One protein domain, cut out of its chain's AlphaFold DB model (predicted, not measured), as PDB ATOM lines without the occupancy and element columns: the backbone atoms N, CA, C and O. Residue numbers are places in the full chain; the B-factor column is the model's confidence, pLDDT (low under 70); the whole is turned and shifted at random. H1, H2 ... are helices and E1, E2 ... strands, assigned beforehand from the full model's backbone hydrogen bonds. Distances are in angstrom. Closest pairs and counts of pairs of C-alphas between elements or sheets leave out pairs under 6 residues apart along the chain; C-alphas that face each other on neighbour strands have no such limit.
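This is residues 2 to 59 and 92 to 138 of the 153 residues of a protein of Alligator mississippiensis (UniProt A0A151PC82). A long, narrow, twisted sheet of five strands, curled like part of a barrel but open, makes the body, and one long helix, H1, meets it only with residues 30 to 35, while residues 36 to 59, of which 36 to 58 belong to H1, stick out free. E1 bends near its end, and with E2 it makes a hairpin at one edge of the sheet. The printed part has 105 residues, with named elements in the order E1, E2, H1, E3, E4, E5; the sheet order is E2, E1, E5, E4, E3, all antiparallel. The class is mixed, helices and strands. The whole is extended, with a radius of gyration of the C-alphas of 20.2 A, and elongated, spanning 64 by 36 by 26 A.

Find C-alpha 4 at (231.919, 221.533, 198.398); from there E1, residues 4 to 17, runs 39.3 A. E2 follows with residues 20 to 26, 19.3 A. H1, residues 30 to 58, runs 42.5 A from C-alpha 30 at (235.934, 231.962, 205.663). Past the cut, look for E3 at residues 99 to 104, 15.7 A, and E4 at residues 107 to 119, 39.8 A. E5, residues 124 to 137, covers 44.4 A and ends at C-alpha 137, (239.742, 203.895, 193.354).

Start with the sheet, whose edge strands are E2 and E3. E1 bends by 53 degrees at residue 14. Beside it E2 is antiparallel at 142 degrees, and N 14 and O 22 are 2.8 A apart, within hydrogen-bond range. On the other side of E1 look at E5, antiparallel at 159 degrees, with N 7 and O 129 at 2.8 A. E5 and E4 form a hairpin, antiparallel at 173 degrees, with N 114 and O 130 at 2.8 A. E4 and E3 form another hairpin at 154 degrees, with N 100 and O 111 at 2.8 A. E3, E4 and E5 are a meander, each strand the antiparallel neighbour of the one before. E2 and E4 are apart. H1 is on the sheet but only grazes it; its closest C-alphas to E1 are those of Leu 31 and Met 7, 6.9 A apart. In H1, 24 of 25 O i to N i+4 pairs are within hydrogen-bond range.

The two C-alphas farthest apart are those of Gly 59 and Lys 122, 65.7 A. Residues 60 to 91 are not printed, and C-alphas 59 and 92 are 51.9 A apart across this cut. The links printed whole are tight. The mean pLDDT of the printed part is 71.1; 59 residues are under 70, among them residues 14 to 59.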
ATOM      1  N   TYR A   2     232.353 215.156 201.788       43.19
ATOM      2  CA  TYR A   2     232.428 215.930 200.547       43.19
ATOM      3  C   TYR A   2     232.921 217.333 200.875       43.19
ATOM      4  O   TYR A   2     232.356 217.965 201.766       43.19
ATOM      5  N   GLU A   3     233.930 217.819 200.161       50.78
ATOM      6  CA  GLU A   3     234.312 219.224 200.236       50.78
ATOM      7  C   GLU A   3     233.689 219.958 199.045       50.78
ATOM      8  O   GLU A   3     234.168 219.910 197.912       50.78
ATOM      9  N   LEU A   4     232.526 220.558 199.297       55.28
ATOM     10  CA  LEU A   4     231.919 221.533 198.398       55.28
ATOM     11  C   LEU A   4     232.523 222.890 198.747       55.28
ATOM     12  O   LEU A   4     232.286 223.414 199.835       55.28
ATOM     13  N   SER A   5     233.296 223.453 197.824       60.06
ATOM     14  CA  SER A   5     233.829 224.803 197.954       60.06
ATOM     15  C   SER A   5     232.890 225.770 197.239       60.06
ATOM     16  O   SER A   5     232.708 225.698 196.020       60.06
ATOM     17  N   THR A   6     232.262 226.670 197.994       60.44
ATOM     18  CA  THR A   6     231.364 227.696 197.449       60.44
ATOM     19  C   THR A   6     231.923 229.079 197.732       60.44
ATOM     20  O   THR A   6     232.003 229.490 198.886       60.44
ATOM     21  N   MET A   7     232.236 229.836 196.682       59.16
ATOM     22  CA  MET A   7     232.680 231.223 196.765       59.16
ATOM     23  C   MET A   7     231.580 232.192 196.337       59.16
ATOM     24  O   MET A   7     230.957 232.019 195.290       59.16
ATOM     25  N   PHE A   8     231.371 233.242 197.129       57.28
ATOM     26  CA  PHE A   8     230.409 234.306 196.848       57.28
ATOM     27  C   PHE A   8     231.127 235.650 196.751       57.28
ATOM     28  O   PHE A   8     231.869 236.030 197.656       57.28
ATOM     29  N   PHE A   9     230.860 236.382 195.674       61.44
ATOM     30  CA  PHE A   9     231.409 237.704 195.410       61.44
ATOM     31  C   PHE A   9     230.261 238.674 195.166       61.44
ATOM     32  O   PHE A   9     229.428 238.456 194.287       61.44
ATOM     33  N   GLN A  10     230.225 239.757 195.936       62.28
ATOM     34  CA  GLN A  10     229.248 240.821 195.743       62.28
ATOM     35  C   GLN A  10     229.959 242.100 195.317       62.28
ATOM     36  O   GLN A  10     230.858 242.588 196.010       62.28
ATOM     37  N   PHE A  11     229.521 242.640 194.185       71.06
ATOM     38  CA  PHE A  11     230.032 243.850 193.568       71.06
ATOM     39  C   PHE A  11     228.984 244.943 193.691       71.06
ATOM     40  O   PHE A  11     227.830 244.759 193.304       71.06
ATOM     41  N   GLN A  12     229.390 246.097 194.212       69.38
ATOM     42  CA  GLN A  12     228.521 247.263 194.292       69.38
ATOM     43  C   GLN A  12     229.182 248.455 193.610       69.38
ATOM     44  O   GLN A  12     230.326 248.800 193.923       69.38
ATOM     45  N   GLN A  13     228.471 249.068 192.664       71.56
ATOM     46  CA  GLN A  13     228.954 250.238 191.943       71.56
ATOM     47  C   GLN A  13     229.157 251.415 192.905       71.56
ATOM     48  O   GLN A  13     228.254 251.804 193.644       71.56
ATOM     49  N   HIS A  14     230.369 251.969 192.911       69.56
ATOM     50  CA  HIS A  14     230.776 253.048 193.810       69.56
ATOM     51  C   HIS A  14     230.880 254.401 193.094       69.56
ATOM     52  O   HIS A  14     230.617 255.439 193.692       69.56
ATOM     53  N   SER A  15     231.260 254.398 191.814       69.56
ATOM     54  CA  SER A  15     231.395 255.599 190.985       69.56
ATOM     55  C   SER A  15     231.365 255.226 189.500       69.56
ATOM     56  O   SER A  15     231.777 254.121 189.137       69.56
ATOM     57  N   GLN A  16     230.881 256.133 188.649       67.88
ATOM     58  CA  GLN A  16     230.893 255.993 187.194       67.88
ATOM     59  C   GLN A  16     231.283 257.326 186.558       67.88
ATOM     60  O   GLN A  16     230.583 258.317 186.739       67.88
ATOM     61  N   ASN A  17     232.391 257.325 185.819       62.78
ATOM     62  CA  ASN A  17     232.807 258.424 184.941       62.78
ATOM     63  C   ASN A  17     232.749 257.951 183.484       62.78
ATOM     64  O   ASN A  17     232.696 256.744 183.261       62.78
ATOM     65  N   ASP A  18     232.804 258.881 182.520       65.88
ATOM     66  CA  ASP A  18     232.503 258.745 181.073       65.88
ATOM     67  C   ASP A  18     233.082 257.525 180.312       65.88
ATOM     68  O   ASP A  18     232.752 257.317 179.147       65.88
ATOM     69  N   ASN A  19     233.924 256.691 180.935       59.28
ATOM     70  CA  ASN A  19     234.310 255.370 180.426       59.28
ATOM     71  C   ASN A  19     234.712 254.330 181.499       59.28
ATOM     72  O   ASN A  19     235.234 253.271 181.158       59.28
ATOM     73  N   VAL A  20     234.530 254.611 182.796       49.78
ATOM     74  CA  VAL A  20     235.017 253.745 183.885       49.78
ATOM     75  C   VAL A  20     233.964 253.615 184.979       49.78
ATOM     76  O   VAL A  20     233.648 254.584 185.671       49.78
ATOM     77  N   SER A  21     233.479 252.389 185.175       63.28
ATOM     78  CA  SER A  21     232.683 251.999 186.339       63.28
ATOM     79  C   SER A  21     233.598 251.387 187.397       63.28
ATOM     80  O   SER A  21     234.309 250.420 187.130       63.28
ATOM     81  N   THR A  22     233.598 251.954 188.604       64.56
ATOM     82  CA  THR A  22     234.361 251.433 189.748       64.56
ATOM     83  C   THR A  22     233.439 250.626 190.652       64.56
ATOM     84  O   THR A  22     232.424 251.145 191.122       64.56
ATOM     85  N   TYR A  23     233.816 249.381 190.942       65.25
ATOM     86  CA  TYR A  23     233.057 248.475 191.805       65.25
ATOM     87  C   TYR A  23     233.825 248.183 193.091       65.25
ATOM     88  O   TYR A  23     235.023 247.903 193.067       65.25
ATOM     89  N   LYS A  24     233.121 248.213 194.223       65.75
ATOM     90  CA  LYS A  24     233.628 247.714 195.501       65.75
ATOM     91  C   LYS A  24     233.287 246.230 195.620       65.75
ATOM     92  O   LYS A  24     232.124 245.864 195.454       65.75
ATOM     93  N   VAL A  25     234.283 245.402 195.930       62.75
ATOM     94  CA  VAL A  25     234.101 243.965 196.186       62.75
ATOM     95  C   VAL A  25     233.966 243.736 197.688       62.75
ATOM     96  O   VAL A  25     234.787 244.225 198.464       62.75
ATOM     97  N   ASN A  26     232.935 243.003 198.107       60.69
ATOM     98  CA  ASN A  26     232.770 242.565 199.492       60.69
ATOM     99  C   ASN A  26     233.088 241.067 199.593       60.69
ATOM    100  O   ASN A  26     232.510 240.267 198.857       60.69
ATOM    101  N   TYR A  27     233.996 240.701 200.504       58.00
ATOM    102  CA  TYR A  27     234.445 239.322 200.726       58.00
ATOM    103  C   TYR A  27     233.971 238.813 202.094       58.00
ATOM    104  O   TYR A  27     234.083 239.531 203.088       58.00
ATOM    105  N   THR A  28     233.499 237.566 202.174       55.56
ATOM    106  CA  THR A  28     233.266 236.859 203.446       55.56
ATOM    107  C   THR A  28     234.489 235.984 203.774       55.56
ATOM    108  O   THR A  28     234.957 235.200 202.953       55.56
ATOM    109  N   SER A  29     235.066 236.156 204.968       50.66
ATOM    110  CA  SER A  29     236.454 235.775 205.312       50.66
ATOM    111  C   SER A  29     236.754 234.276 205.446       50.66
ATOM    112  O   SER A  29     237.915 233.905 205.604       50.66
ATOM    113  N   VAL A  30     235.752 233.399 205.380       50.16
ATOM    114  CA  VAL A  30     235.934 231.962 205.663       50.16
ATOM    115  C   VAL A  30     236.664 231.237 204.520       50.16
ATOM    116  O   VAL A  30     237.391 230.278 204.747       50.16
ATOM    117  N   LEU A  31     236.542 231.745 203.291       46.12
ATOM    118  CA  LEU A  31     237.041 231.089 202.077       46.12
ATOM    119  C   LEU A  31     238.526 231.318 201.805       46.12
ATOM    120  O   LEU A  31     239.176 230.453 201.224       46.12
ATOM    121  N   PHE A  32     239.075 232.454 202.239       53.16
ATOM    122  CA  PHE A  32     240.502 232.725 202.067       53.16
ATOM    123  C   PHE A  32     241.332 231.779 202.940       53.16
ATOM    124  O   PHE A  32     242.333 231.254 202.482       53.16
ATOM    125  N   ALA A  33     240.857 231.456 204.145       53.91
ATOM    126  CA  ALA A  33     241.545 230.528 205.038       53.91
ATOM    127  C   ALA A  33     241.521 229.065 204.551       53.91
ATOM    128  O   ALA A  33     242.433 228.308 204.878       53.91
ATOM    129  N   GLU A  34     240.479 228.641 203.825       54.19
ATOM    130  CA  GLU A  34     240.388 227.297 203.227       54.19
ATOM    131  C   GLU A  34     241.222 227.220 201.940       54.19
ATOM    132  O   GLU A  34     242.070 226.345 201.811       54.19
ATOM    133  N   LEU A  35     241.079 228.199 201.036       52.84
ATOM    134  CA  LEU A  35     241.846 228.257 199.788       52.84
ATOM    135  C   LEU A  35     243.352 228.452 200.037       52.84
ATOM    136  O   LEU A  35     244.167 227.829 199.364       52.84
ATOM    137  N   GLU A  36     243.744 229.267 201.023       56.03
ATOM    138  CA  GLU A  36     245.147 229.381 201.446       56.03
ATOM    139  C   GLU A  36     245.677 228.081 202.051       56.03
ATOM    140  O   GLU A  36     246.865 227.795 201.910       56.03
ATOM    141  N   ARG A  37     244.833 227.295 202.735       66.00
ATOM    142  CA  ARG A  37     245.223 225.970 203.232       66.00
ATOM    143  C   ARG A  37     245.411 224.987 202.088       66.00
ATOM    144  O   ARG A  37     246.437 224.322 202.069       66.00
ATOM    145  N   GLU A  38     244.494 224.960 201.127       63.62
ATOM    146  CA  GLU A  38     244.563 224.062 199.971       63.62
ATOM    147  C   GLU A  38     245.804 224.347 199.110       63.62
ATOM    148  O   GLU A  38     246.582 223.449 198.796       63.62
ATOM    149  N   VAL A  39     246.065 225.623 198.798       60.38
ATOM    150  CA  VAL A  39     247.254 226.027 198.029       60.38
ATOM    151  C   VAL A  39     248.546 225.731 198.797       60.38
ATOM    152  O   VAL A  39     249.531 225.300 198.196       60.38
ATOM    153  N   ARG A  40     248.560 225.930 200.123       67.19
ATOM    154  CA  ARG A  40     249.725 225.620 200.969       67.19
ATOM    155  C   ARG A  40     249.996 224.119 201.031       67.19
ATOM    156  O   ARG A  40     251.144 223.723 200.865       67.19
ATOM    157  N   TRP A  41     248.958 223.309 201.213       58.91
ATOM    158  CA  TRP A  41     249.051 221.851 201.271       58.91
ATOM    159  C   TRP A  41     249.586 221.256 199.963       58.91
ATOM    160  O   TRP A  41     250.512 220.443 199.973       58.91
ATOM    161  N   GLU A  42     249.075 221.720 198.820       62.25
ATOM    162  CA  GLU A  42     249.581 221.292 197.512       62.25
ATOM    163  C   GLU A  42     251.046 221.707 197.297       62.25
ATOM    164  O   GLU A  42     251.836 220.941 196.738       62.25
ATOM    165  N   MET A  43     251.442 222.887 197.783       49.59
ATOM    166  CA  MET A  43     252.819 223.371 197.685       49.59
ATOM    167  C   MET A  43     253.788 222.573 198.575       49.59
ATOM    168  O   MET A  43     254.882 222.233 198.121       49.59
ATOM    169  N   GLU A  44     253.383 222.210 199.794       62.59
ATOM    170  CA  GLU A  44     254.156 221.346 200.702       62.59
ATOM    171  C   GLU A  44     254.374 219.954 200.090       62.59
ATOM    172  O   GLU A  44     255.509 219.477 200.009       62.59
ATOM    173  N   ARG A  45     253.318 219.352 199.531       66.25
ATOM    174  CA  ARG A  45     253.394 218.044 198.863       66.25
ATOM    175  C   ARG A  45     254.292 218.067 197.620       66.25
ATOM    176  O   ARG A  45     255.070 217.139 197.386       66.25
ATOM    177  N   ALA A  46     254.232 219.140 196.828       56.19
ATOM    178  CA  ALA A  46     255.127 219.331 195.687       56.19
ATOM    179  C   ALA A  46     256.596 219.502 196.122       56.19
ATOM    180  O   ALA A  46     257.501 219.001 195.451       56.19
ATOM    181  N   GLN A  47     256.854 220.171 197.252       57.06
ATOM    182  CA  GLN A  47     258.203 220.315 197.807       57.06
ATOM    183  C   GLN A  47     258.785 218.988 198.295       57.06
ATOM    184  O   GLN A  47     259.943 218.696 197.988       57.06
ATOM    185  N   GLU A  48     258.004 218.173 199.005       68.31
ATOM    186  CA  GLU A  48     258.428 216.835 199.435       68.31
ATOM    187  C   GLU A  48     258.826 215.976 198.234       68.31
ATOM    188  O   GLU A  48     259.927 215.418 198.204       68.31
ATOM    189  N   PHE A  49     257.989 215.966 197.193       67.75
ATOM    190  CA  PHE A  49     258.281 215.287 195.937       67.75
ATOM    191  C   PHE A  49     259.604 215.774 195.325       67.75
ATOM    192  O   PHE A  49     260.505 214.970 195.096       67.75
ATOM    193  N   MET A  50     259.783 217.087 195.137       48.97
ATOM    194  CA  MET A  50     261.010 217.657 194.559       48.97
ATOM    195  C   MET A  50     262.267 217.381 195.397       48.97
ATOM    196  O   MET A  50     263.348 217.187 194.835       48.97
ATOM    197  N   SER A  51     262.143 217.321 196.724       63.44
ATOM    198  CA  SER A  51     263.264 217.030 197.624       63.44
ATOM    199  C   SER A  51     263.810 215.606 197.443       63.44
ATOM    200  O   SER A  51     265.027 215.405 197.455       63.44
ATOM    201  N   GLY A  52     262.938 214.626 197.167       61.25
ATOM    202  CA  GLY A  52     263.337 213.250 196.857       61.25
ATOM    203  C   GLY A  52     264.125 213.140 195.547       61.25
ATOM    204  O   GLY A  52     265.121 212.421 195.474       61.25
ATOM    205  N   PHE A  53     263.754 213.924 194.530       55.53
ATOM    206  CA  PHE A  53     264.516 213.988 193.277       55.53
ATOM    207  C   PHE A  53     265.874 214.671 193.452       55.53
ATOM    208  O   PHE A  53     266.848 214.232 192.847       55.53
ATOM    209  N   GLN A  54     265.986 215.689 194.310       53.97
ATOM    210  CA  GLN A  54     267.286 216.298 194.615       53.97
ATOM    211  C   GLN A  54     268.246 215.308 195.292       53.97
ATOM    212  O   GLN A  54     269.430 215.309 194.964       53.97
ATOM    213  N   GLN A  55     267.751 214.419 196.162       59.16
ATOM    214  CA  GLN A  55     268.572 213.357 196.763       59.16
ATOM    215  C   GLN A  55     269.049 212.327 195.728       59.16
ATOM    216  O   GLN A  55     270.204 211.906 195.775       59.16
ATOM    217  N   LEU A  56     268.204 211.969 194.755       59.31
ATOM    218  CA  LEU A  56     268.574 211.070 193.653       59.31
ATOM    219  C   LEU A  56     269.604 211.694 192.702       59.31
ATOM    220  O   LEU A  56     270.502 211.004 192.229       59.31
ATOM    221  N   LEU A  57     269.506 213.000 192.446       56.03
ATOM    222  CA  LEU A  57     270.450 213.728 191.593       56.03
ATOM    223  C   LEU A  57     271.777 214.037 192.307       56.03
ATOM    224  O   LEU A  57     272.816 214.116 191.655       56.03
ATOM    225  N   ALA A  58     271.762 214.176 193.637       54.66
ATOM    226  CA  ALA A  58     272.966 214.321 194.457       54.66
ATOM    227  C   ALA A  58     273.699 212.982 194.696       54.66
ATOM    228  O   ALA A  58     274.881 212.977 195.039       54.66
ATOM    229  N   GLY A  59     273.020 211.846 194.495       50.22
ATOM    230  CA  GLY A  59     273.540 210.489 194.677       50.22
ATOM    231  C   GLY A  59     274.203 209.906 193.427       50.22
ATOM    232  O   GLY A  59     273.768 208.886 192.898       50.22
ATOM    233  N   ARG A  92     223.247 217.110 193.180       85.88
ATOM    234  CA  ARG A  92     222.240 218.177 193.331       85.88
ATOM    235  C   ARG A  92     222.854 219.575 193.191       85.88
ATOM    236  O   ARG A  92     223.809 219.923 193.880       85.88
ATOM    237  N   GLY A  93     222.237 220.396 192.344       85.44
ATOM    238  CA  GLY A  93     222.621 221.795 192.131       85.44
ATOM    239  C   GLY A  93     223.542 222.043 190.934       85.44
ATOM    240  O   GLY A  93     223.699 223.207 190.556       85.44
ATOM    241  N   PHE A  94     224.074 220.992 190.304       89.50
ATOM    242  CA  PHE A  94     224.879 221.066 189.082       89.50
ATOM    243  C   PHE A  94     224.101 220.529 187.879       89.50
ATOM    244  O   PHE A  94     223.441 219.494 187.976       89.50
ATOM    245  N   ASP A  95     224.195 221.223 186.744       91.50
ATOM    246  CA  ASP A  95     223.678 220.703 185.480       91.50
ATOM    247  C   ASP A  95     224.672 219.685 184.902       91.50
ATOM    248  O   ASP A  95     225.871 219.762 185.159       91.50
ATOM    249  N   SER A  96     224.225 218.774 184.032       91.56
ATOM    250  CA  SER A  96     225.114 217.768 183.425       91.56
ATOM    251  C   SER A  96     226.332 218.370 182.705       91.56
ATOM    252  O   SER A  96     227.395 217.761 182.687       91.56
ATOM    253  N   LYS A  97     226.190 219.574 182.131       92.75
ATOM    254  CA  LYS A  97     227.274 220.323 181.462       92.75
ATOM    255  C   LYS A  97     228.333 220.875 182.430       92.75
ATOM    256  O   LYS A  97     229.448 221.155 182.003       92.75
ATOM    257  N   ASP A  98     227.973 221.037 183.702       92.19
ATOM    258  CA  ASP A  98     228.827 221.575 184.765       92.19
ATOM    259  C   ASP A  98     229.643 220.458 185.445       92.19
ATOM    260  O   ASP A  98     230.443 220.718 186.346       92.19
ATOM    261  N   LEU A  99     229.429 219.205 185.032       93.62
ATOM    262  CA  LEU A  99     230.068 218.012 185.569       93.62
ATOM    263  C   LEU A  99     231.104 217.459 184.592       93.62
ATOM    264  O   LEU A  99     230.956 217.507 183.373       93.62
ATOM    265  N   MET A 100     232.155 216.871 185.148       94.12
ATOM    266  CA  MET A 100     233.206 216.204 184.398       94.12
ATOM    267  C   MET A 100     233.622 214.940 185.132       94.12
ATOM    268  O   MET A 100     234.014 214.996 186.296       94.12
ATOM    269  N   VAL A 101     233.565 213.818 184.420       93.94
ATOM    270  CA  VAL A 101     234.085 212.527 184.871       93.94
ATOM    271  C   VAL A 101     235.338 212.217 184.068       93.94
ATOM    272  O   VAL A 101     235.341 212.340 182.842       93.94
ATOM    273  N   LYS A 102     236.415 211.845 184.753       93.50
ATOM    274  CA  LYS A 102     237.683 211.439 184.143       93.50
ATOM    275  C   LYS A 102     238.235 210.216 184.849       93.50
ATOM    276  O   LYS A 102     238.114 210.104 186.062       93.50
ATOM    277  N   LEU A 103     238.903 209.355 184.096       92.75
ATOM    278  CA  LEU A 103     239.782 208.342 184.657       92.75
ATOM    279  C   LEU A 103     241.202 208.921 184.719       92.75
ATOM    280  O   LEU A 103     241.742 209.360 183.702       92.75
ATOM    281  N   VAL A 104     241.793 208.966 185.911       91.06
ATOM    282  CA  VAL A 104     243.172 209.416 186.138       91.06
ATOM    283  C   VAL A 104     243.939 208.259 186.769       91.06
ATOM    284  O   VAL A 104     243.734 207.928 187.934       91.06
ATOM    285  N   GLY A 105     244.797 207.598 185.990       89.69
ATOM    286  CA  GLY A 105     245.412 206.340 186.420       89.69
ATOM    287  C   GLY A 105     244.344 205.262 186.632       89.69
ATOM    288  O   GLY A 105     243.646 204.902 185.688       89.69
ATOM    289  N   ARG A 106     244.203 204.768 187.870       90.75
ATOM    290  CA  ARG A 106     243.131 203.842 188.276       90.75
ATOM    291  C   ARG A 106     242.034 204.509 189.116       90.75
ATOM    292  O   ARG A 106     241.280 203.801 189.767       90.75
ATOM    293  N   ASN A 107     241.917 205.837 189.087       92.38
ATOM    294  CA  ASN A 107     240.927 206.558 189.888       92.38
ATOM    295  C   ASN A 107     239.871 207.210 189.005       92.38
ATOM    296  O   ASN A 107     240.194 207.919 188.048       92.38
ATOM    297  N   VAL A 108     238.602 207.005 189.353       93.88
ATOM    298  CA  VAL A 108     237.497 207.781 188.794       93.88
ATOM    299  C   VAL A 108     237.450 209.108 189.532       93.88
ATOM    300  O   VAL A 108     237.290 209.153 190.747       93.88
ATOM    301  N   LEU A 109     237.572 210.191 188.780       93.56
ATOM    302  CA  LEU A 109     237.516 211.557 189.260       93.56
ATOM    303  C   LEU A 109     236.242 212.224 188.742       93.56
ATOM    304  O   LEU A 109     236.100 212.437 187.538       93.56
ATOM    305  N   LEU A 110     235.347 212.598 189.652       93.38
ATOM    306  CA  LEU A 110     234.201 213.457 189.374       93.38
ATOM    307  C   LEU A 110     234.496 214.866 189.882       93.38
ATOM    308  O   LEU A 110     234.821 215.072 191.050       93.38
ATOM    309  N   THR A 111     234.330 215.849 189.009       90.25
ATOM    310  CA  THR A 111     234.358 217.262 189.385       90.25
ATOM    311  C   THR A 111     233.092 217.948 188.920       90.25
ATOM    312  O   THR A 111     232.637 217.683 187.809       90.25
ATOM    313  N   GLY A 112     232.572 218.861 189.731       90.12
ATOM    314  CA  GLY A 112     231.548 219.816 189.313       90.12
ATOM    315  C   GLY A 112     232.059 221.236 189.461       90.12
ATOM    316  O   GLY A 112     232.778 221.523 190.420       90.12
ATOM    317  N   LYS A 113     231.722 222.108 188.509       86.69
ATOM    318  CA  LYS A 113     232.046 223.540 188.533       86.69
ATOM    319  C   LYS A 113     230.893 224.343 187.956       86.69
ATOM    320  O   LYS A 113     230.515 224.121 186.813       86.69
ATOM    321  N   LYS A 114     230.368 225.288 188.725       83.94
ATOM    322  CA  LYS A 114     229.221 226.103 188.333       83.94
ATOM    323  C   LYS A 114     229.432 227.556 188.708       83.94
ATOM    324  O   LYS A 114     229.835 227.869 189.824       83.94
ATOM    325  N   GLU A 115     229.078 228.435 187.781       83.25
ATOM    326  CA  GLU A 115     229.117 229.881 187.959       83.25
ATOM    327  C   GLU A 115     227.701 230.431 187.827       83.25
ATOM    328  O   GLU A 115     226.978 230.111 186.886       83.25
ATOM    329  N   THR A 116     227.266 231.234 188.789       82.88
ATOM    330  CA  THR A 116     225.969 231.911 188.744       82.88
ATOM    331  C   THR A 116     226.181 233.401 188.890       82.88
ATOM    332  O   THR A 116     226.811 233.863 189.837       82.88
ATOM    333  N   GLN A 117     225.623 234.142 187.945       81.75
ATOM    334  CA  GLN A 117     225.679 235.590 187.879       81.75
ATOM    335  C   GLN A 117     224.271 236.147 188.052       81.75
ATOM    336  O   GLN A 117     223.324 235.622 187.467       81.75
ATOM    337  N   SER A 118     224.119 237.193 188.858       82.00
ATOM    338  CA  SER A 118     222.841 237.891 188.998       82.00
ATOM    339  C   SER A 118     223.045 239.385 189.190       82.00
ATOM    340  O   SER A 118     223.946 239.807 189.911       82.00
ATOM    341  N   GLU A 119     222.194 240.180 188.551       79.69
ATOM    342  CA  GLU A 119     222.164 241.634 188.672       79.69
ATOM    343  C   GLU A 119     220.812 242.052 189.251       79.69
ATOM    344  O   GLU A 119     219.769 241.545 188.838       79.69
ATOM    345  N   ASP A 120     220.818 242.969 190.217       77.56
ATOM    346  CA  ASP A 120     219.593 243.435 190.878       77.56
ATOM    347  C   ASP A 120     218.953 244.664 190.207       77.56
ATOM    348  O   ASP A 120     217.961 245.206 190.705       77.56
ATOM    349  N   GLY A 121     219.516 245.118 189.083       70.94
ATOM    350  CA  GLY A 121     219.079 246.301 188.338       70.94
ATOM    351  C   GLY A 121     219.334 247.632 189.056       70.94
ATOM    352  O   GLY A 121     218.938 248.682 188.555       70.94
ATOM    353  N   LYS A 122     219.989 247.618 190.225       77.44
ATOM    354  CA  LYS A 122     220.334 248.801 191.033       77.44
ATOM    355  C   LYS A 122     221.843 249.062 191.059       77.44
ATOM    356  O   LYS A 122     222.337 249.746 191.956       77.44
ATOM    357  N   GLY A 123     222.577 248.514 190.089       67.75
ATOM    358  CA  GLY A 123     224.038 248.604 190.020       67.75
ATOM    359  C   GLY A 123     224.757 247.694 191.019       67.75
ATOM    360  O   GLY A 123     225.943 247.899 191.296       67.75
ATOM    361  N   SER A 124     224.054 246.708 191.587       65.50
ATOM    362  CA  SER A 124     224.655 245.641 192.377       65.50
ATOM    363  C   SER A 124     224.543 244.315 191.629       65.50
ATOM    364  O   SER A 124     223.526 243.962 191.026       65.50
ATOM    365  N   PHE A 125     225.661 243.606 191.625       74.31
ATOM    366  CA  PHE A 125     225.840 242.361 190.908       74.31
ATOM    367  C   PHE A 125     226.477 241.347 191.850       74.31
ATOM    368  O   PHE A 125     227.393 241.675 192.609       74.31
ATOM    369  N   SER A 126     225.999 240.108 191.813       67.25
ATOM    370  CA  SER A 126     226.586 239.012 192.569       67.25
ATOM    371  C   SER A 126     227.022 237.884 191.652       67.25
ATOM    372  O   SER A 126     226.360 237.534 190.674       67.25
ATOM    373  N   TYR A 127     228.165 237.319 192.007       71.19
ATOM    374  CA  TYR A 127     228.782 236.198 191.338       71.19
ATOM    375  C   TYR A 127     229.003 235.091 192.364       71.19
ATOM    376  O   TYR A 127     229.580 235.315 193.431       71.19
ATOM    377  N   LYS A 128     228.535 233.889 192.048       74.81
ATOM    378  CA  LYS A 128     228.702 232.693 192.865       74.81
ATOM    379  C   LYS A 128     229.447 231.644 192.056       74.81
ATOM    380  O   LYS A 128     229.019 231.322 190.954       74.81
ATOM    381  N   TYR A 129     230.513 231.101 192.624       74.81
ATOM    382  CA  TYR A 129     231.267 229.985 192.068       74.81
ATOM    383  C   TYR A 129     231.157 228.789 193.011       74.81
ATOM    384  O   TYR A 129     231.443 228.905 194.199       74.81
ATOM    385  N   GLU A 130     230.737 227.644 192.496       83.25
ATOM    386  CA  GLU A 130     230.587 226.395 193.240       83.25
ATOM    387  C   GLU A 130     231.450 225.327 192.586       83.25
ATOM    388  O   GLU A 130     231.364 225.120 191.375       83.25
ATOM    389  N   ALA A 131     232.267 224.631 193.374       83.50
ATOM    390  CA  ALA A 131     233.049 223.513 192.881       83.50
ATOM    391  C   ALA A 131     233.146 222.370 193.888       83.50
ATOM    392  O   ALA A 131     233.158 222.581 195.099       83.50
ATOM    393  N   PHE A 132     233.262 221.152 193.367       82.75
ATOM    394  CA  PHE A 132     233.614 219.983 194.162       82.75
ATOM    395  C   PHE A 132     234.536 219.047 193.389       82.75
ATOM    396  O   PHE A 132     234.595 219.067 192.154       82.75
ATOM    397  N   LYS A 133     235.227 218.200 194.148       86.62
ATOM    398  CA  LYS A 133     236.062 217.115 193.647       86.62
ATOM    399  C   LYS A 133     235.752 215.853 194.440       86.62
ATOM    400  O   LYS A 133     235.700 215.892 195.666       86.62
ATOM    401  N   GLN A 134     235.577 214.741 193.742       89.88
ATOM    402  CA  GLN A 134     235.419 213.438 194.358       89.88
ATOM    403  C   GLN A 134     236.163 212.373 193.575       89.88
ATOM    404  O   GLN A 134     236.140 212.358 192.348       89.88
ATOM    405  N   GLU A 135     236.831 211.497 194.308       92.50
ATOM    406  CA  GLU A 135     237.751 210.517 193.760       92.50
ATOM    407  C   GLU A 135     237.450 209.148 194.364       92.50
ATOM    408  O   GLU A 135     237.181 209.043 195.563       92.50
ATOM    409  N   TRP A 136     237.464 208.117 193.524       92.31
ATOM    410  CA  TRP A 136     237.284 206.733 193.945       92.31
ATOM    411  C   TRP A 136     238.260 205.832 193.203       92.31
ATOM    412  O   TRP A 136     238.407 205.942 191.983       92.31
ATOM    413  N   ASP A 137     238.872 204.909 193.934       93.19
ATOM    414  CA  ASP A 137     239.742 203.895 193.354       93.19
ATOM    415  C   ASP A 137     238.923 202.864 192.567       93.19
ATOM    416  O   ASP A 137     237.881 202.385 193.026       93.19
ATOM    417  N   VAL A 138     239.418 202.486 191.390       92.06
ATOM    418  CA  VAL A 138     238.887 201.375 190.593       92.06
ATOM    419  C   VAL A 138     239.535 200.071 191.080       92.06
ATOM    420  O   VAL A 138     240.751 199.895 190.896       92.06
TER     421      VAL A 138